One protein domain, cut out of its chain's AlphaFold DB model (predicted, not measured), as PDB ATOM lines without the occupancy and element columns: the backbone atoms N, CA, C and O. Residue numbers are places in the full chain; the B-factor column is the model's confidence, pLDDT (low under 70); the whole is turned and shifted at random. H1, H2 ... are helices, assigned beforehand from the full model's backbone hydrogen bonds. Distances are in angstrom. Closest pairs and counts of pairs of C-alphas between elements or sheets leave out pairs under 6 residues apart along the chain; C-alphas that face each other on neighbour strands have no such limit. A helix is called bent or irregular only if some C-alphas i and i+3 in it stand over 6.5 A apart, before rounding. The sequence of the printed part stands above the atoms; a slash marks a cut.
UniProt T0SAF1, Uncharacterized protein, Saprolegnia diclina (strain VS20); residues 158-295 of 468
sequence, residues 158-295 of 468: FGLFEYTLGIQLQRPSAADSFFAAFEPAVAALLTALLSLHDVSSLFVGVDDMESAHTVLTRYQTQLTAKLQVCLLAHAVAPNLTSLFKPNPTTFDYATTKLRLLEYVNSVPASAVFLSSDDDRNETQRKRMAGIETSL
ATOM      1  N   PHE A 158      92.766  15.224  33.978       80.44
ATOM      2  CA  PHE A 158      92.638  16.666  34.134       80.44
ATOM      3  C   PHE A 158      93.243  17.132  35.454       80.44
ATOM      4  O   PHE A 158      94.009  18.084  35.443       80.44
ATOM      5  N   GLY A 159      93.010  16.434  36.559       78.00
ATOM      6  CA  GLY A 159      93.652  16.687  37.849       78.00
ATOM      7  C   GLY A 159      95.178  16.553  37.803       78.00
ATOM      8  O   GLY A 159      95.882  17.435  38.292       78.00
ATOM      9  N   LEU A 160      95.717  15.510  37.157       82.06
ATOM     10  CA  LEU A 160      97.162  15.371  36.912       82.06
ATOM     11  C   LEU A 160      97.703  16.503  36.038       82.06
ATOM     12  O   LEU A 160      98.803  17.002  36.277       82.06
ATOM     13  N   PHE A 161      96.942  16.903  35.024       89.12
ATOM     14  CA  PHE A 161      97.297  18.004  34.142       89.12
ATOM     15  C   PHE A 161      97.307  19.338  34.897       89.12
ATOM     16  O   PHE A 161      98.311  20.043  34.852       89.12
ATOM     17  N   GLU A 162      96.258  19.652  35.660       85.19
ATOM     18  CA  GLU A 162      96.172  20.841  36.518       85.19
ATOM     19  C   GLU A 162      97.302  20.874  37.553       85.19
ATOM     20  O   GLU A 162      97.920  21.925  37.748       85.19
ATOM     21  N   TYR A 163      97.604  19.728  38.173       84.12
ATOM     22  CA  TYR A 163      98.704  19.593  39.122       84.12
ATOM     23  C   TYR A 163     100.053  19.882  38.458       84.12
ATOM     24  O   TYR A 163     100.817  20.722  38.927       84.12
ATOM     25  N   THR A 164     100.315  19.248  37.313       91.00
ATOM     26  CA  THR A 164     101.556  19.433  36.549       91.00
ATOM     27  C   THR A 164     101.727  20.884  36.102       91.00
ATOM     28  O   THR A 164     102.815  21.437  36.225       91.00
ATOM     29  N   LEU A 165     100.653  21.534  35.640       89.81
ATOM     30  CA  LEU A 165     100.669  22.950  35.259       89.81
ATOM     31  C   LEU A 165     100.854  23.902  36.452       89.81
ATOM     32  O   LEU A 165     101.295  25.038  36.265       89.81
ATOM     33  N   GLY A 166     100.511  23.464  37.664       86.69
ATOM     34  CA  GLY A 166     100.730  24.222  38.898       86.69
ATOM     35  C   GLY A 166     102.182  24.234  39.367       86.69
ATOM     36  O   GLY A 166     102.547  25.082  40.181       86.69
ATOM     37  N   ILE A 167     103.021  23.331  38.854       90.88
ATOM     38  CA  ILE A 167     104.452  23.306  39.154       90.88
ATOM     39  C   ILE A 167     105.135  24.370  38.295       90.88
ATOM     40  O   ILE A 167     105.146  24.285  37.070       90.88
ATOM     41  N   GLN A 168     105.696  25.387  38.946       93.62
ATOM     42  CA  GLN A 168     106.283  26.549  38.283       93.62
ATOM     43  C   GLN A 168     107.682  26.833  38.835       93.62
ATOM     44  O   GLN A 168     107.896  26.831  40.051       93.62
ATOM     45  N   LEU A 169     108.636  27.123  37.953       93.31
ATOM     46  CA  LEU A 169     109.979  27.555  38.329       93.31
ATOM     47  C   LEU A 169     109.966  29.050  38.677       93.31
ATOM     48  O   LEU A 169     110.027  29.909  37.801       93.31
ATOM     49  N   GLN A 170     109.900  29.364  39.971       90.69
ATOM     50  CA  GLN A 170     109.785  30.750  40.451       90.69
ATOM     51  C   GLN A 170     111.133  31.451  40.656       90.69
ATOM     52  O   GLN A 170     111.231  32.673  40.522       90.69
ATOM     53  N   ARG A 171     112.176  30.703  41.034       91.31
ATOM     54  CA  ARG A 171     113.501  31.248  41.368       91.31
ATOM     55  C   ARG A 171     114.614  30.337  40.865       91.31
ATOM     56  O   ARG A 171     114.438  29.118  40.910       91.31
ATOM     57  N   PRO A 172     115.778  30.897  40.492       92.38
ATOM     58  CA  PRO A 172     116.947  30.114  40.111       92.38
ATOM     59  C   PRO A 172     117.368  29.082  41.163       92.38
ATOM     60  O   PRO A 172     117.600  27.919  40.850       92.38
ATOM     61  N   SER A 173     117.379  29.484  42.436       89.69
ATOM     62  CA  SER A 173     117.796  28.637  43.560       89.69
ATOM     63  C   SER A 173     116.871  27.449  43.844       89.69
ATOM     64  O   SER A 173     117.227  26.577  44.629       89.69
ATOM     65  N   ALA A 174     115.691  27.405  43.222       91.94
ATOM     66  CA  ALA A 174     114.716  26.332  43.381       91.94
ATOM     67  C   ALA A 174     114.741  25.321  42.220       91.94
ATOM     68  O   ALA A 174     113.820  24.520  42.106       91.94
ATOM     69  N   ALA A 175     115.748  25.351  41.339       94.19
ATOM     70  CA  ALA A 175     115.798  24.471  40.170       94.19
ATOM     71  C   ALA A 175     115.761  22.979  40.535       94.19
ATOM     72  O   ALA A 175     114.974  22.226  39.961       94.19
ATOM     73  N   ASP A 176     116.557  22.560  41.520       92.56
ATOM     74  CA  ASP A 176     116.635  21.152  41.923       92.56
ATOM     75  C   ASP A 176     115.305  20.652  42.500       92.56
ATOM     76  O   ASP A 176     114.800  19.600  42.102       92.56
ATOM     77  N   SER A 177     114.690  21.431  43.397       89.19
ATOM     78  CA  SER A 177     113.391  21.090  43.985       89.19
ATOM     79  C   SER A 177     112.258  21.147  42.958       89.19
ATOM     80  O   SER A 177     111.354  20.313  43.004       89.19
ATOM     81  N   PHE A 178     112.328  22.073  41.999       94.69
ATOM     82  CA  PHE A 178     111.417  22.138  40.862       94.69
ATOM     83  C   PHE A 178     111.469  20.850  40.036       94.69
ATOM     84  O   PHE A 178     110.429  20.227  39.845       94.69
ATOM     85  N   PHE A 179     112.648  20.404  39.587       95.81
ATOM     86  CA  PHE A 179     112.755  19.186  38.773       95.81
ATOM     87  C   PHE A 179     112.386  17.922  39.552       95.81
ATOM     88  O   PHE A 179     111.731  17.041  38.994       95.81
ATOM     89  N   ALA A 180     112.723  17.860  40.842       86.94
ATOM     90  CA  ALA A 180     112.325  16.758  41.714       86.94
ATOM     91  C   ALA A 180     110.796  16.611  41.833       86.94
ATOM     92  O   ALA A 180     110.305  15.494  41.984       86.94
ATOM     93  N   ALA A 181     110.040  17.710  41.743       82.81
ATOM     94  CA  ALA A 181     108.577  17.687  41.724       82.81
ATOM     95  C   ALA A 181     108.001  17.508  40.307       82.81
ATOM     96  O   ALA A 181     107.054  16.748  40.105       82.81
ATOM     97  N   PHE A 182     108.573  18.205  39.325       94.06
ATOM     98  CA  PHE A 182     108.072  18.290  37.956       94.06
ATOM     99  C   PHE A 182     108.208  16.971  37.190       94.06
ATOM    100  O   PHE A 182     107.246  16.521  36.569       94.06
ATOM    101  N   GLU A 183     109.372  16.316  37.234       94.62
ATOM    102  CA  GLU A 183     109.626  15.130  36.403       94.62
ATOM    103  C   GLU A 183     108.733  13.936  36.757       94.62
ATOM    104  O   GLU A 183     108.147  13.356  35.836       94.62
ATOM    105  N   PRO A 184     108.533  13.590  38.045       84.19
ATOM    106  CA  PRO A 184     107.592  12.537  38.415       84.19
ATOM    107  C   PRO A 184     106.145  12.878  38.037       84.19
ATOM    108  O   PRO A 184     105.414  12.002  37.575       84.19
ATOM    109  N   ALA A 185     105.735  14.145  38.183       84.38
ATOM    110  CA  ALA A 185     104.385  14.597  37.843       84.38
ATOM    111  C   ALA A 185     104.094  14.450  36.344       84.38
ATOM    112  O   ALA A 185     103.086  13.862  35.949       84.38
ATOM    113  N   VAL A 186     105.023  14.913  35.504       93.44
ATOM    114  CA  VAL A 186     104.935  14.765  34.050       93.44
ATOM    115  C   VAL A 186     104.981  13.294  33.650       93.44
ATOM    116  O   VAL A 186     104.183  12.875  32.818       93.44
ATOM    117  N   ALA A 187     105.872  12.491  34.236       89.81
ATOM    118  CA  ALA A 187     105.940  11.061  33.944       89.81
ATOM    119  C   ALA A 187     104.610  10.356  34.258       89.81
ATOM    120  O   ALA A 187     104.129   9.572  33.437       89.81
ATOM    121  N   ALA A 188     103.975  10.681  35.389       83.00
ATOM    122  CA  ALA A 188     102.662  10.159  35.759       83.00
ATOM    123  C   ALA A 188     101.566  10.600  34.774       83.00
ATOM    124  O   ALA A 188     100.817   9.760  34.275       83.00
ATOM    125  N   LEU A 189     101.510  11.893  34.432       89.75
ATOM    126  CA  LEU A 189     100.565  12.440  33.453       89.75
ATOM    127  C   LEU A 189     100.714  11.781  32.079       89.75
ATOM    128  O   LEU A 189      99.718  11.385  31.479       89.75
ATOM    129  N   LEU A 190     101.938  11.654  31.570       91.44
ATOM    130  CA  LEU A 190     102.191  11.066  30.256       91.44
ATOM    131  C   LEU A 190     101.907   9.571  30.245       91.44
ATOM    132  O   LEU A 190     101.321   9.077  29.286       91.44
ATOM    133  N   THR A 191     102.240   8.866  31.325       86.12
ATOM    134  CA  THR A 191     101.858   7.461  31.481       86.12
ATOM    135  C   THR A 191     100.339   7.325  31.438       86.12
ATOM    136  O   THR A 191      99.836   6.513  30.666       86.12
ATOM    137  N   ALA A 192      99.594   8.152  32.178       83.44
ATOM    138  CA  ALA A 192      98.133   8.137  32.161       83.44
ATOM    139  C   ALA A 192      97.568   8.470  30.766       83.44
ATOM    140  O   ALA A 192      96.740   7.724  30.246       83.44
ATOM    141  N   LEU A 193      98.067   9.535  30.127       87.44
ATOM    142  CA  LEU A 193      97.643   9.979  28.794       87.44
ATOM    143  C   LEU A 193      97.852   8.909  27.721       87.44
ATOM    144  O   LEU A 193      96.964   8.660  26.907       87.44
ATOM    145  N   LEU A 194      99.020   8.271  27.722       86.94
ATOM    146  CA  LEU A 194      99.373   7.255  26.734       86.94
ATOM    147  C   LEU A 194      98.730   5.894  27.036       86.94
ATOM    148  O   LEU A 194      98.566   5.098  26.115       86.94
ATOM    149  N   SER A 195      98.322   5.647  28.286       79.75
ATOM    150  CA  SER A 195      97.656   4.404  28.706       79.75
ATOM    151  C   SER A 195      96.132   4.421  28.539       79.75
ATOM    152  O   SER A 195      95.513   3.361  28.592       79.75
ATOM    153  N   LEU A 196      95.503   5.588  28.336       69.06
ATOM    154  CA  LEU A 196      94.045   5.703  28.130       69.06
ATOM    155  C   LEU A 196      93.555   5.027  26.851       69.06
ATOM    156  O   LEU A 196      92.377   4.683  26.744       69.06
ATOM    157  N   HIS A 197      94.432   4.873  25.864       66.75
ATOM    158  CA  HIS A 197      94.063   4.288  24.591       66.75
ATOM    159  C   HIS A 197      94.389   2.800  24.591       66.75
ATOM    160  O   HIS A 197      95.551   2.404  24.654       66.75
ATOM    161  N   ASP A 198      93.345   1.976  24.473       64.75
ATOM    162  CA  ASP A 198      93.500   0.562  24.152       64.75
ATOM    163  C   ASP A 198      94.047   0.424  22.723       64.75
ATOM    164  O   ASP A 198      93.319   0.356  21.724       64.75
ATOM    165  N   VAL A 199      95.376   0.430  22.635       68.62
ATOM    166  CA  VAL A 199      96.142   0.293  21.393       68.62
ATOM    167  C   VAL A 199      95.935  -1.067  20.729       68.62
ATOM    168  O   VAL A 199      96.252  -1.207  19.553       68.62
ATOM    169  N   SER A 200      95.322  -2.044  21.410       65.62
ATOM    170  CA  SER A 200      94.997  -3.361  20.843       65.62
ATOM    171  C   SER A 200      94.126  -3.255  19.586       65.62
ATOM    172  O   SER A 200      94.235  -4.068  18.673       65.62
ATOM    173  N   SER A 201      93.291  -2.215  19.499       71.31
ATOM    174  CA  SER A 201      92.439  -1.960  18.332       71.31
ATOM    175  C   SER A 201      93.184  -1.398  17.112       71.31
ATOM    176  O   SER A 201      92.690  -1.533  15.994       71.31
ATOM    177  N   LEU A 202      94.372  -0.808  17.298       71.88
ATOM    178  CA  LEU A 202      95.173  -0.226  16.212       71.88
ATOM    179  C   LEU A 202      95.898  -1.284  15.377       71.88
ATOM    180  O   LEU A 202      96.293  -1.001  14.250       71.88
ATOM    181  N   PHE A 203      96.058  -2.493  15.914       78.56
ATOM    182  CA  PHE A 203      96.790  -3.580  15.264       78.56
ATOM    183  C   PHE A 203      95.895  -4.528  14.452       78.56
ATOM    184  O   PHE A 203      96.357  -5.548  13.943       78.56
ATOM    185  N   VAL A 204      94.603  -4.218  14.305       76.44
ATOM    186  CA  VAL A 204      93.679  -5.064  13.539       76.44
ATOM    187  C   VAL A 204      94.052  -5.032  12.054       76.44
ATOM    188  O   VAL A 204      93.935  -3.994  11.409       76.44
ATOM    189  N   GLY A 205      94.451  -6.187  11.512       81.94
ATOM    190  CA  GLY A 205      94.843  -6.341  10.107       81.94
ATOM    191  C   GLY A 205      96.313  -6.034   9.817       81.94
ATOM    192  O   GLY A 205      96.667  -5.851   8.655       81.94
ATOM    193  N   VAL A 206      97.159  -5.948  10.848       86.38
ATOM    194  CA  VAL A 206      98.610  -5.832  10.680       86.38
ATOM    195  C   VAL A 206      99.238  -7.223  10.766       86.38
ATOM    196  O   VAL A 206      99.181  -7.859  11.814       86.38
ATOM    197  N   ASP A 207      99.835  -7.688   9.668       89.81
ATOM    198  CA  ASP A 207     100.443  -9.026   9.592       89.81
ATOM    199  C   ASP A 207     101.757  -9.132  10.394       89.81
ATOM    200  O   ASP A 207     102.102 -10.201  10.894       89.81
ATOM    201  N   ASP A 208     102.475  -8.015  10.557       91.44
ATOM    202  CA  ASP A 208     103.739  -7.925  11.300       91.44
ATOM    203  C   ASP A 208     103.565  -7.129  12.604       91.44
ATOM    204  O   ASP A 208     103.760  -5.910  12.672       91.44
ATOM    205  N   MET A 209     103.175  -7.847  13.656       83.31
ATOM    206  CA  MET A 209     102.940  -7.281  14.986       83.31
ATOM    207  C   MET A 209     104.209  -6.704  15.630       83.31
ATOM    208  O   MET A 209     104.126  -5.713  16.357       83.31
ATOM    209  N   GLU A 210     105.382  -7.286  15.374       84.44
ATOM    210  CA  GLU A 210     106.642  -6.860  15.994       84.44
ATOM    211  C   GLU A 210     107.090  -5.498  15.452       84.44
ATOM    212  O   GLU A 210     107.383  -4.572  16.225       84.44
ATOM    213  N   SER A 211     107.047  -5.322  14.128       87.25
ATOM    214  CA  SER A 211     107.301  -4.019  13.504       87.25
ATOM    215  C   SER A 211     106.283  -2.976  13.953       87.25
ATOM    216  O   SER A 211     106.649  -1.833  14.238       87.25
ATOM    217  N   ALA A 212     105.010  -3.354  14.081       83.69
ATOM    218  CA  ALA A 212     103.959  -2.444  14.524       83.69
ATOM    219  C   ALA A 212     104.179  -1.966  15.971       83.69
ATOM    220  O   ALA A 212     104.083  -0.766  16.248       83.69
ATOM    221  N   HIS A 213     104.546  -2.872  16.883       82.50
ATOM    222  CA  HIS A 213     104.931  -2.529  18.253       82.50
ATOM    223  C   HIS A 213     106.173  -1.637  18.298       82.50
ATOM    224  O   HIS A 213     106.208  -0.678  19.073       82.50
ATOM    225  N   THR A 214     107.162  -1.891  17.441       87.62
ATOM    226  CA  THR A 214     108.361  -1.049  17.323       87.62
ATOM    227  C   THR A 214     108.007   0.374  16.882       87.62
ATOM    228  O   THR A 214     108.464   1.349  17.487       87.62
ATOM    229  N   VAL A 215     107.150   0.523  15.867       87.12
ATOM    230  CA  VAL A 215     106.684   1.833  15.380       87.12
ATOM    231  C   VAL A 215     105.878   2.563  16.453       87.12
ATOM    232  O   VAL A 215     106.128   3.747  16.692       87.12
ATOM    233  N   LEU A 216     104.955   1.873  17.131       86.69
ATOM    234  CA  LEU A 216     104.167   2.460  18.216       86.69
ATOM    235  C   LEU A 216     105.066   2.932  19.361       86.69
ATOM    236  O   LEU A 216     104.908   4.057  19.829       86.69
ATOM    237  N   THR A 217     106.029   2.107  19.774       87.56
ATOM    238  CA  THR A 217     106.986   2.450  20.832       87.56
ATOM    239  C   THR A 217     107.772   3.699  20.445       87.56
ATOM    240  O   THR A 217     107.826   4.657  21.212       87.56
ATOM    241  N   ARG A 218     108.296   3.757  19.213       89.25
ATOM    242  CA  ARG A 218     109.006   4.936  18.698       89.25
ATOM    243  C   ARG A 218     108.127   6.187  18.696       89.25
ATOM    244  O   ARG A 218     108.595   7.255  19.092       89.25
ATOM    245  N   TYR A 219     106.874   6.066  18.268       89.19
ATOM    246  CA  TYR A 219     105.909   7.164  18.292       89.19
ATOM    247  C   TYR A 219     105.637   7.646  19.721       89.19
ATOM    248  O   TYR A 219     105.716   8.844  19.981       89.19
ATOM    249  N   GLN A 220     105.376   6.731  20.659       88.88
ATOM    250  CA  GLN A 220     105.152   7.055  22.067       88.88
ATOM    251  C   GLN A 220     106.374   7.743  22.681       88.88
ATOM    252  O   GLN A 220     106.213   8.763  23.341       88.88
ATOM    253  N   THR A 221     107.594   7.273  22.409       89.94
ATOM    254  CA  THR A 221     108.826   7.933  22.869       89.94
ATOM    255  C   THR A 221     108.942   9.361  22.329       89.94
ATOM    256  O   THR A 221     109.217  10.286  23.092       89.94
ATOM    257  N   GLN A 222     108.697   9.570  21.031       90.06
ATOM    258  CA  GLN A 222     108.748  10.904  20.418       90.06
ATOM    259  C   GLN A 222     107.660  11.836  20.962       90.06
ATOM    260  O   GLN A 222     107.919  13.014  21.219       90.06
ATOM    261  N   LEU A 223     106.449  11.314  21.156       90.69
ATOM    262  CA  LEU A 223     105.330  12.057  21.717       90.69
ATOM    263  C   LEU A 223     105.598  12.437  23.179       90.69
ATOM    264  O   LEU A 223     105.397  13.595  23.535       90.69
ATOM    265  N   THR A 224     106.115  11.510  23.989       92.44
ATOM    266  CA  THR A 224     106.547  11.758  25.373       92.44
ATOM    267  C   THR A 224     107.568  12.884  25.422       92.44
ATOM    268  O   THR A 224     107.330  13.876  26.104       92.44
ATOM    269  N   ALA A 225     108.651  12.798  24.644       91.38
ATOM    270  CA  ALA A 225     109.688  13.828  24.630       91.38
ATOM    271  C   ALA A 225     109.132  15.204  24.222       91.38
ATOM    272  O   ALA A 225     109.436  16.222  24.846       91.38
ATOM    273  N   LYS A 226     108.253  15.242  23.213       91.38
ATOM    274  CA  LYS A 226     107.591  16.475  22.773       91.38
ATOM    275  C   LYS A 226     106.703  17.073  23.864       91.38
ATOM    276  O   LYS A 226     106.786  18.272  24.121       91.38
ATOM    277  N   LEU A 227     105.870  16.258  24.508       93.38
ATOM    278  CA  LEU A 227     104.980  16.720  25.570       93.38
ATOM    279  C   LEU A 227     105.759  17.169  26.810       93.38
ATOM    280  O   LEU A 227     105.404  18.192  27.384       93.38
ATOM    281  N   GLN A 228     106.848  16.485  27.178       94.62
ATOM    282  CA  GLN A 228     107.742  16.916  28.258       94.62
ATOM    283  C   GLN A 228     108.320  18.309  27.992       94.62
ATOM    284  O   GLN A 228     108.270  19.167  28.869       94.62
ATOM    285  N   VAL A 229     108.819  18.564  26.776       93.12
ATOM    286  CA  VAL A 229     109.338  19.886  26.385       93.12
ATOM    287  C   VAL A 229     108.240  20.952  26.441       93.12
ATOM    288  O   VAL A 229     108.475  22.035  26.973       93.12
ATOM    289  N   CYS A 230     107.037  20.658  25.937       91.94
ATOM    290  CA  CYS A 230     105.911  21.591  25.992       91.94
ATOM    291  C   CYS A 230     105.489  21.910  27.433       91.94
ATOM    292  O   CYS A 230     105.309  23.077  27.771       91.94
ATOM    293  N   LEU A 231     105.357  20.893  28.286       94.25
ATOM    294  CA  LEU A 231     105.003  21.069  29.695       94.25
ATOM    295  C   LEU A 231     106.091  21.843  30.444       94.25
ATOM    296  O   LEU A 231     105.764  22.720  31.235       94.25
ATOM    297  N   LEU A 232     107.370  21.591  30.147       94.62
ATOM    298  CA  LEU A 232     108.480  22.322  30.758       94.62
ATOM    299  C   LEU A 232     108.464  23.795  30.339       94.62
ATOM    300  O   LEU A 232     108.642  24.666  31.182       94.62
ATOM    301  N   ALA A 233     108.183  24.082  29.066       91.81
ATOM    302  CA  ALA A 233     108.029  25.447  28.570       91.81
ATOM    303  C   ALA A 233     106.858  26.196  29.239       91.81
ATOM    304  O   ALA A 233     106.927  27.410  29.400       91.81
ATOM    305  N   HIS A 234     105.797  25.485  29.635       90.50
ATOM    306  CA  HIS A 234     104.674  26.043  30.397       90.50
ATOM    307  C   HIS A 234     104.962  26.214  31.893       90.50
ATOM    308  O   HIS A 234     104.352  27.066  32.536       90.50
ATOM    309  N   ALA A 235     105.855  25.397  32.444       92.06
ATOM    310  CA  ALA A 235     106.255  25.420  33.847       92.06
ATOM    311  C   ALA A 235     107.321  26.488  34.158       92.06
ATOM    312  O   ALA A 235     107.731  26.652  35.306       92.06
ATOM    313  N   VAL A 236     107.808  27.203  33.142       91.69
ATOM    314  CA  VAL A 236     108.732  28.329  33.297       91.69
ATOM    315  C   VAL A 236     108.043  29.652  32.986       91.69
ATOM    316  O   VAL A 236     107.038  29.705  32.277       91.69
ATOM    317  N   ALA A 237     108.621  30.751  33.468       84.38
ATOM    318  CA  ALA A 237     108.076  32.071  33.195       84.38
ATOM    319  C   ALA A 237     108.034  32.385  31.680       84.38
ATOM    320  O   ALA A 237     108.945  31.999  30.937       84.38
ATOM    321  N   PRO A 238     107.015  33.128  31.201       84.06
ATOM    322  CA  PRO A 238     106.807  33.372  29.772       84.06
ATOM    323  C   PRO A 238     108.009  33.998  29.061       84.06
ATOM    324  O   PRO A 238     108.264  33.692  27.900       84.06
ATOM    325  N   ASN A 239     108.791  34.832  29.747       80.19
ATOM    326  CA  ASN A 239     110.006  35.445  29.206       80.19
ATOM    327  C   ASN A 239     111.124  34.432  28.899       80.19
ATOM    328  O   ASN A 239     112.038  34.754  28.148       80.19
ATOM    329  N   LEU A 240     111.049  33.216  29.445       83.88
ATOM    330  CA  LEU A 240     112.006  32.138  29.200       83.88
ATOM    331  C   LEU A 240     111.597  31.233  28.035       83.88
ATOM    332  O   LEU A 240     112.428  30.468  27.555       83.88
ATOM    333  N   THR A 241     110.364  31.340  27.521       80.75
ATOM    334  CA  THR A 241     109.854  30.469  26.439       80.75
ATOM    335  C   THR A 241     110.693  30.513  25.159       80.75
ATOM    336  O   THR A 241     110.724  29.537  24.411       80.75
ATOM    337  N   SER A 242     111.452  31.588  24.910       82.25
ATOM    338  CA  SER A 242     112.385  31.657  23.779       82.25
ATOM    339  C   SER A 242     113.512  30.622  23.846       82.25
ATOM    340  O   SER A 242     114.013  30.226  22.794       82.25
ATOM    341  N   LEU A 243     113.884  30.161  25.048       79.44
ATOM    342  CA  LEU A 243     114.868  29.090  25.263       79.44
ATOM    343  C   LEU A 243     114.334  27.715  24.834       79.44
ATOM    344  O   LEU A 243     115.112  26.805  24.559       79.44
ATOM    345  N   PHE A 244     113.009  27.588  24.728       78.88
ATOM    346  CA  PHE A 244     112.294  26.353  24.411       78.88
ATOM    347  C   PHE A 244     111.872  26.276  22.952       78.88
ATOM    348  O   PHE A 244     111.082  25.399  22.608       78.88
ATOM    349  N   LYS A 245     112.366  27.170  22.080       77.31
ATOM    350  CA  LYS A 245     112.119  27.065  20.638       77.31
ATOM    351  C   LYS A 245     112.601  25.686  20.177       77.31
ATOM    352  O   LYS A 245     113.813  25.451  20.170       77.31
ATOM    353  N   PRO A 246     111.681  24.768  19.834       64.25
ATOM    354  CA  PRO A 246     112.073  23.417  19.503       64.25
ATOM    355  C   PRO A 246     112.911  23.470  18.234       64.25
ATOM    356  O   PRO A 246     112.571  24.179  17.282       64.25
ATOM    357  N   ASN A 247     114.007  22.716  18.213       71.38
ATOM    358  CA  ASN A 247     114.643  22.415  16.947       71.38
ATOM    359  C   ASN A 247     113.609  21.616  16.132       71.38
ATOM    360  O   ASN A 247     113.156  20.579  16.622       71.38
ATOM    361  N   PRO A 248     113.191  22.071  14.936       67.69
ATOM    362  CA  PRO A 248     112.145  21.399  14.161       67.69
ATOM    363  C   PRO A 248     112.446  19.919  13.890       67.69
ATOM    364  O   PRO A 248     111.527  19.153  13.614       67.69
ATOM    365  N   THR A 249     113.712  19.508  13.986       70.44
ATOM    366  CA  THR A 249     114.144  18.132  13.739       70.44
ATOM    367  C   THR A 249     114.213  17.255  14.987       70.44
ATOM    368  O   THR A 249     114.189  16.035  14.848       70.44
ATOM    369  N   THR A 250     114.313  17.819  16.196       74.00
ATOM    370  CA  THR A 250     114.538  17.036  17.423       74.00
ATOM    371  C   THR A 250     113.887  17.678  18.653       74.00
ATOM    372  O   THR A 250     114.292  18.742  19.121       74.00
ATOM    373  N   PHE A 251     112.890  16.989  19.214       82.06
ATOM    374  CA  PHE A 251     112.369  17.264  20.555       82.06
ATOM    375  C   PHE A 251     113.189  16.453  21.556       82.06
ATOM    376  O   PHE A 251     112.896  15.285  21.792       82.06
ATOM    377  N   ASP A 252     114.244  17.060  22.093       89.81
ATOM    378  CA  ASP A 252     115.082  16.443  23.118       89.81
ATOM    379  C   ASP A 252     114.886  17.155  24.461       89.81
ATOM    380  O   ASP A 252     115.327  18.294  24.672       89.81
ATOM    381  N   TYR A 253     114.196  16.466  25.369       92.44
ATOM    382  CA  TYR A 253     113.944  16.948  26.720       92.44
ATOM    383  C   TYR A 253     115.243  17.133  27.515       92.44
ATOM    384  O   TYR A 253     115.378  18.142  28.204       92.44
ATOM    385  N   ALA A 254     116.226  16.236  27.375       92.94
ATOM    386  CA  ALA A 254     117.474  16.301  28.136       92.94
ATOM    387  C   ALA A 254     118.297  17.539  27.753       92.94
ATOM    388  O   ALA A 254     118.704  18.307  28.626       92.94
ATOM    389  N   THR A 255     118.456  17.791  26.450       91.81
ATOM    390  CA  THR A 255     119.121  19.007  25.954       91.81
ATOM    391  C   THR A 255     118.386  20.275  26.398       91.81
ATOM    392  O   THR A 255     119.016  21.254  26.793       91.81
ATOM    393  N   THR A 256     117.050  20.273  26.366       92.19
ATOM    394  CA  THR A 256     116.246  21.437  26.778       92.19
ATOM    395  C   THR A 256     116.367  21.708  28.282       92.19
ATOM    396  O   THR A 256     116.568  22.852  28.685       92.19
ATOM    397  N   LYS A 257     116.311  20.659  29.111       94.62
ATOM    398  CA  LYS A 257     116.538  20.721  30.562       94.62
ATOM    399  C   LYS A 257     117.923  21.277  30.885       94.62
ATOM    400  O   LYS A 257     118.038  22.162  31.727       94.62
ATOM    401  N   LEU A 258     118.957  20.795  30.194       94.44
ATOM    402  CA  LEU A 258     120.333  21.244  30.393       94.44
ATOM    403  C   LEU A 258     120.493  22.735  30.065       94.44
ATOM    404  O   LEU A 258     121.019  23.473  30.889       94.44
ATOM    405  N   ARG A 259     119.940  23.209  28.941       92.56
ATOM    406  CA  ARG A 259     119.937  24.645  28.594       92.56
ATOM    407  C   ARG A 259     119.204  25.503  29.622       92.56
ATOM    408  O   ARG A 259     119.641  26.613  29.915       92.56
ATOM    409  N   LEU A 260     118.088  25.007  30.163       93.94
ATOM    410  CA  LEU A 260     117.373  25.708  31.228       93.94
ATOM    411  C   LEU A 260     118.238  25.809  32.488       93.94
ATOM    412  O   LEU A 260     118.319  26.885  33.066       93.94
ATOM    413  N   LEU A 261     118.899  24.721  32.893       95.31
ATOM    414  CA  LEU A 261     119.801  24.711  34.046       95.31
ATOM    415  C   LEU A 261     120.999  25.649  33.848       95.31
ATOM    416  O   LEU A 261     121.307  26.427  34.745       95.31
ATOM    417  N   GLU A 262     121.634  25.639  32.674       94.94
ATOM    418  CA  GLU A 262     122.714  26.575  32.327       94.94
ATOM    419  C   GLU A 262     122.255  28.032  32.442       94.94
ATOM    420  O   GLU A 262     122.925  28.851  33.073       94.94
ATOM    421  N   TYR A 263     121.083  28.348  31.883       94.31
ATOM    422  CA  TYR A 263     120.507  29.684  31.984       94.31
ATOM    423  C   TYR A 263     120.219  30.058  33.439       94.31
ATOM    424  O   TYR A 263     120.638  31.118  33.897       94.31
ATOM    425  N   VAL A 264     119.549  29.182  34.185       94.31
ATOM    426  CA  VAL A 264     119.213  29.390  35.596       94.31
ATOM    427  C   VAL A 264     120.466  29.648  36.437       94.31
ATOM    428  O   VAL A 264     120.469  30.580  37.236       94.31
ATOM    429  N   ASN A 265     121.547  28.907  36.196       93.94
ATOM    430  CA  ASN A 265     122.824  29.080  36.888       93.94
ATOM    431  C   ASN A 265     123.559  30.376  36.504       93.94
ATOM    432  O   ASN A 265     124.372  30.869  37.282       93.94
ATOM    433  N   SER A 266     123.284  30.938  35.323       94.81
ATOM    434  CA  SER A 266     123.862  32.217  34.880       94.81
ATOM    435  C   SER A 266     123.170  33.449  35.481       94.81
ATOM    436  O   SER A 266     123.721  34.551  35.451       94.81
ATOM    437  N   VAL A 267     121.962  33.279  36.024       93.50
ATOM    438  CA  VAL A 267     121.150  34.360  36.590       93.50
ATOM    439  C   VAL A 267     121.434  34.488  38.097       93.50
ATOM    440  O   VAL A 267     121.563  33.473  38.781       93.50
ATOM    441  N   PRO A 268     121.498  35.712  38.667       94.50
ATOM    442  CA  PRO A 268     121.671  35.888  40.107       94.50
ATOM    443  C   PRO A 268     120.610  35.132  40.914       94.50
ATOM    444  O   PRO A 268     119.422  35.203  40.601       94.50
ATOM    445  N   ALA A 269     121.010  34.476  42.006       90.81
ATOM    446  CA  ALA A 269     120.100  33.693  42.852       90.81
ATOM    447  C   ALA A 269     118.931  34.509  43.447       90.81
ATOM    448  O   ALA A 269     117.915  33.937  43.842       90.81
ATOM    449  N   SER A 270     119.073  35.838  43.511       90.56
ATOM    450  CA  SER A 270     118.042  36.781  43.955       90.56
ATOM    451  C   SER A 270     117.007  37.134  42.883       90.56
ATOM    452  O   SER A 270     116.005  37.771  43.206       90.56
ATOM    453  N   ALA A 271     117.220  36.751  41.621       90.25
ATOM    454  CA  ALA A 271     116.267  37.019  40.556       90.25
ATOM    455  C   ALA A 271     114.954  36.259  40.789       90.25
ATOM    456  O   ALA A 271     114.938  35.104  41.216       90.25
ATOM    457  N   VAL A 272     113.841  36.917  40.472       89.75
ATOM    458  CA  VAL A 272     112.504  36.328  40.530       89.75
ATOM    459  C   VAL A 272     111.986  36.198  39.108       89.75
ATOM    460  O   VAL A 272     111.958  37.174  38.356       89.75
ATOM    461  N   PHE A 273     111.569  34.992  38.736       88.88
ATOM    462  CA  PHE A 273     110.868  34.762  37.483       88.88
ATOM    463  C   PHE A 273     109.395  35.110  37.697       88.88
ATOM    464  O   PHE A 273     108.658  34.373  38.351       88.88
ATOM    465  N   LEU A 274     108.982  36.282  37.208       80.44
ATOM    466  CA  LEU A 274     107.605  36.750  37.346       80.44
ATOM    467  C   LEU A 274     106.677  35.898  36.475       80.44
ATOM    468  O   LEU A 274     106.857  35.811  35.257       80.44
ATOM    469  N   SER A 275     105.670  35.294  37.103       74.00
ATOM    470  CA  SER A 275     104.549  34.715  36.373       74.00
ATOM    471  C   SER A 275     103.625  35.842  35.919       74.00
ATOM    472  O   SER A 275     103.343  36.767  36.672       74.00
ATOM    473  N   SER A 276     103.115  35.757  34.691       63.75
ATOM    474  CA  SER A 276     102.096  36.693  34.197       63.75
ATOM    475  C   SER A 276     100.752  36.565  34.940       63.75
ATOM    476  O   SER A 276      99.896  37.429  34.773       63.75
ATOM    477  N   ASP A 277     100.566  35.508  35.741       63.00
ATOM    478  CA  ASP A 277      99.280  35.071  36.308       63.00
ATOM    479  C   ASP A 277      99.266  35.087  37.858       63.00
ATOM    480  O   ASP A 277      98.686  34.203  38.496       63.00
ATOM    481  N   ASP A 278      99.905  36.070  38.500       59.62
ATOM    482  CA  ASP A 278     100.052  36.107  39.971       59.62
ATOM    483  C   ASP A 278      98.720  36.043  40.755       59.62
ATOM    484  O   ASP A 278      98.673  35.413  41.814       59.62
ATOM    485  N   ASP A 279      97.608  36.544  40.203       56.44
ATOM    486  CA  ASP A 279      96.275  36.432  40.828       56.44
ATOM    487  C   ASP A 279      95.653  35.024  40.714       56.44
ATOM    488  O   ASP A 279      94.857  34.594  41.554       56.44
ATOM    489  N   ARG A 280      96.024  34.258  39.685       57.00
ATOM    490  CA  ARG A 280      95.503  32.903  39.426       57.00
ATOM    491  C   ARG A 280      96.210  31.851  40.289       57.00
ATOM    492  O   ARG A 280      95.609  30.849  40.688       57.00
ATOM    493  N   ASN A 281      97.461  32.135  40.647       59.81
ATOM    494  CA  ASN A 281      98.359  31.255  41.387       59.81
ATOM    495  C   ASN A 281      97.917  30.957  42.831       59.81
ATOM    496  O   ASN A 281      98.235  29.886  43.340       59.81
ATOM    497  N   GLU A 282      97.196  31.849  43.515       64.06
ATOM    498  CA  GLU A 282      96.808  31.627  44.922       64.06
ATOM    499  C   GLU A 282      95.682  30.587  45.061       64.06
ATOM    500  O   GLU A 282      95.728  29.699  45.915       64.06
ATOM    501  N   THR A 283      94.688  30.631  44.171       61.31
ATOM    502  CA  THR A 283      93.605  29.631  44.140       61.31
ATOM    503  C   THR A 283      94.141  28.266  43.712       61.31
ATOM    504  O   THR A 283      93.758  27.238  44.275       61.31
ATOM    505  N   GLN A 284      95.070  28.253  42.753       61.88
ATOM    506  CA  GLN A 284      95.737  27.034  42.310       61.88
ATOM    507  C   GLN A 284      96.634  26.451  43.408       61.88
ATOM    508  O   GLN A 284      96.546  25.256  43.666       61.88
ATOM    509  N   ARG A 285      97.394  27.271  44.151       68.31
ATOM    510  CA  ARG A 285      98.182  26.828  45.318       68.31
ATOM    511  C   ARG A 285      97.324  26.156  46.392       68.31
ATOM    512  O   ARG A 285      97.700  25.098  46.891       68.31
ATOM    513  N   LYS A 286      96.145  26.705  46.703       73.06
ATOM    514  CA  LYS A 286      95.205  26.081  47.656       73.06
ATOM    515  C   LYS A 286      94.675  24.729  47.163       73.06
ATOM    516  O   LYS A 286      94.536  23.809  47.965       73.06
ATOM    517  N   ARG A 287      94.425  24.580  45.855       65.44
ATOM    518  CA  ARG A 287      94.033  23.292  45.246       65.44
ATOM    519  C   ARG A 287      95.181  22.279  45.234       65.44
ATOM    520  O   ARG A 287      94.969  21.134  45.618       65.44
ATOM    521  N   MET A 288      96.388  22.714  44.870       57.88
ATOM    522  CA  MET A 288      97.614  21.906  44.859       57.88
ATOM    523  C   MET A 288      97.917  21.328  46.238       57.88
ATOM    524  O   MET A 288      98.159  20.132  46.351       57.88
ATOM    525  N   ALA A 289      97.815  22.142  47.292       68.62
ATOM    526  CA  ALA A 289      97.978  21.670  48.663       68.62
ATOM    527  C   ALA A 289      96.954  20.574  49.008       68.62
ATOM    528  O   ALA A 289      97.312  19.578  49.629       68.62
ATOM    529  N   GLY A 290      95.701  20.699  48.556       64.94
ATOM    530  CA  GLY A 290      94.682  19.654  48.713       64.94
ATOM    531  C   GLY A 290      95.045  18.347  48.000       64.94
ATOM    532  O   GLY A 290      94.948  17.276  48.600       64.94
ATOM    533  N   ILE A 291      95.530  18.438  46.758       53.00
ATOM    534  CA  ILE A 291      95.996  17.281  45.981       53.00
ATOM    535  C   ILE A 291      97.196  16.640  46.679       53.00
ATOM    536  O   ILE A 291      97.125  15.457  46.978       53.00
ATOM    537  N   GLU A 292      98.240  17.395  47.033       55.03
ATOM    538  CA  GLU A 292      99.424  16.889  47.748       55.03
ATOM    539  C   GLU A 292      99.081  16.238  49.090       55.03
ATOM    540  O   GLU A 292      99.661  15.215  49.457       55.03
ATOM    541  N   THR A 293      98.110  16.789  49.820       62.84
ATOM    542  CA  THR A 293      97.622  16.179  51.062       62.84
ATOM    543  C   THR A 293      96.938  14.842  50.768       62.84
ATOM    544  O   THR A 293      97.138  13.875  51.503       62.84
ATOM    545  N   SER A 294      96.207  14.745  49.654       50.78
ATOM    546  CA  SER A 294      95.631  13.494  49.153       50.78
ATOM    547  C   SER A 294      96.690  12.519  48.607       50.78
ATOM    548  O   SER A 294      96.508  11.315  48.751       50.78
ATOM    549  N   LEU A 295      97.809  13.011  48.047       49.16
ATOM    550  CA  LEU A 295      98.968  12.208  47.611       49.16
ATOM    551  C   LEU A 295      99.686  11.568  48.806       49.16
ATOM    552  O   LEU A 295     100.120  10.422  48.742       49.16
TER     553      LEU A 295
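What this domain is: This is residues 158 to 295 of the 468 residues of an uncharacterized protein of Saprolegnia diclina (strain VS20) (UniProt T0SAF1). H2 and H4, two long helices, form an elongated, loose bundle with H6, which runs beside them at one end; at the other end residues 204 to 211, of which 209 to 211 belong to H4, stick out. H1 folds back on H2, H7 crosses H1, and H5 packs on H4 and H6. The printed part has 138 residues, with seven named helices, H1 to H7 in order, and no named strand: all helix. It is loose, with a radius of gyration of the C-alphas of 17.7 A and spans of 60 by 36 by 22 A.

Where its parts are: Find C-alpha 158 at (92.638, 16.666, 34.134), where H1 runs to 166. H2, residues 172 to 195, covers 34.1 A; it is irregular, with C-alphas 173 and 176 7.7 A apart, and has a kink of 42 degrees near 179. H3 is 199 to 203. H4, 209 to 234, covers 36.8 A. H5, 238 to 244, is irregular, with C-alphas 239 and 242 7.0 A apart. H6 is 253 to 266; H7, 280 to 295, ends at (98.968, 12.208, 47.611).

How they stand to each other: Start at the hub, H4. Its residues 220 to 231 touch H2, closest C-alphas Leu 190 and Thr 224, 6.6 A. Its residues 225 to 229 touch H6, Val 229 to Tyr 253, 5.5 A, at a shallow tilt of 20 degrees, the same way. H1 and H2 are a hairpin, as are H4 and H5. H7 touches H1 at a steep tilt of 60 degrees, Tyr 163 to Met 288, 6.3 A. H3 is close to H4 but not clearly touching. Every O i to N i+4 pair is within hydrogen-bond range in H1, H4, H6 and H7; H2 has 17 of 20, H3 0 of 1 and H5 0 of 3, with 1 of 2 and 3 of 4 O i to N i+3 pairs in H3 and H5.

The domain as a whole: The C-alphas of Asp 207 and Ser 270 are farthest apart, 59.9 A. The printed part has no cut; the link H6 to H7 is long. Confidence is under 70 in 26 residues, among them 276 to 285 and 287 to 295.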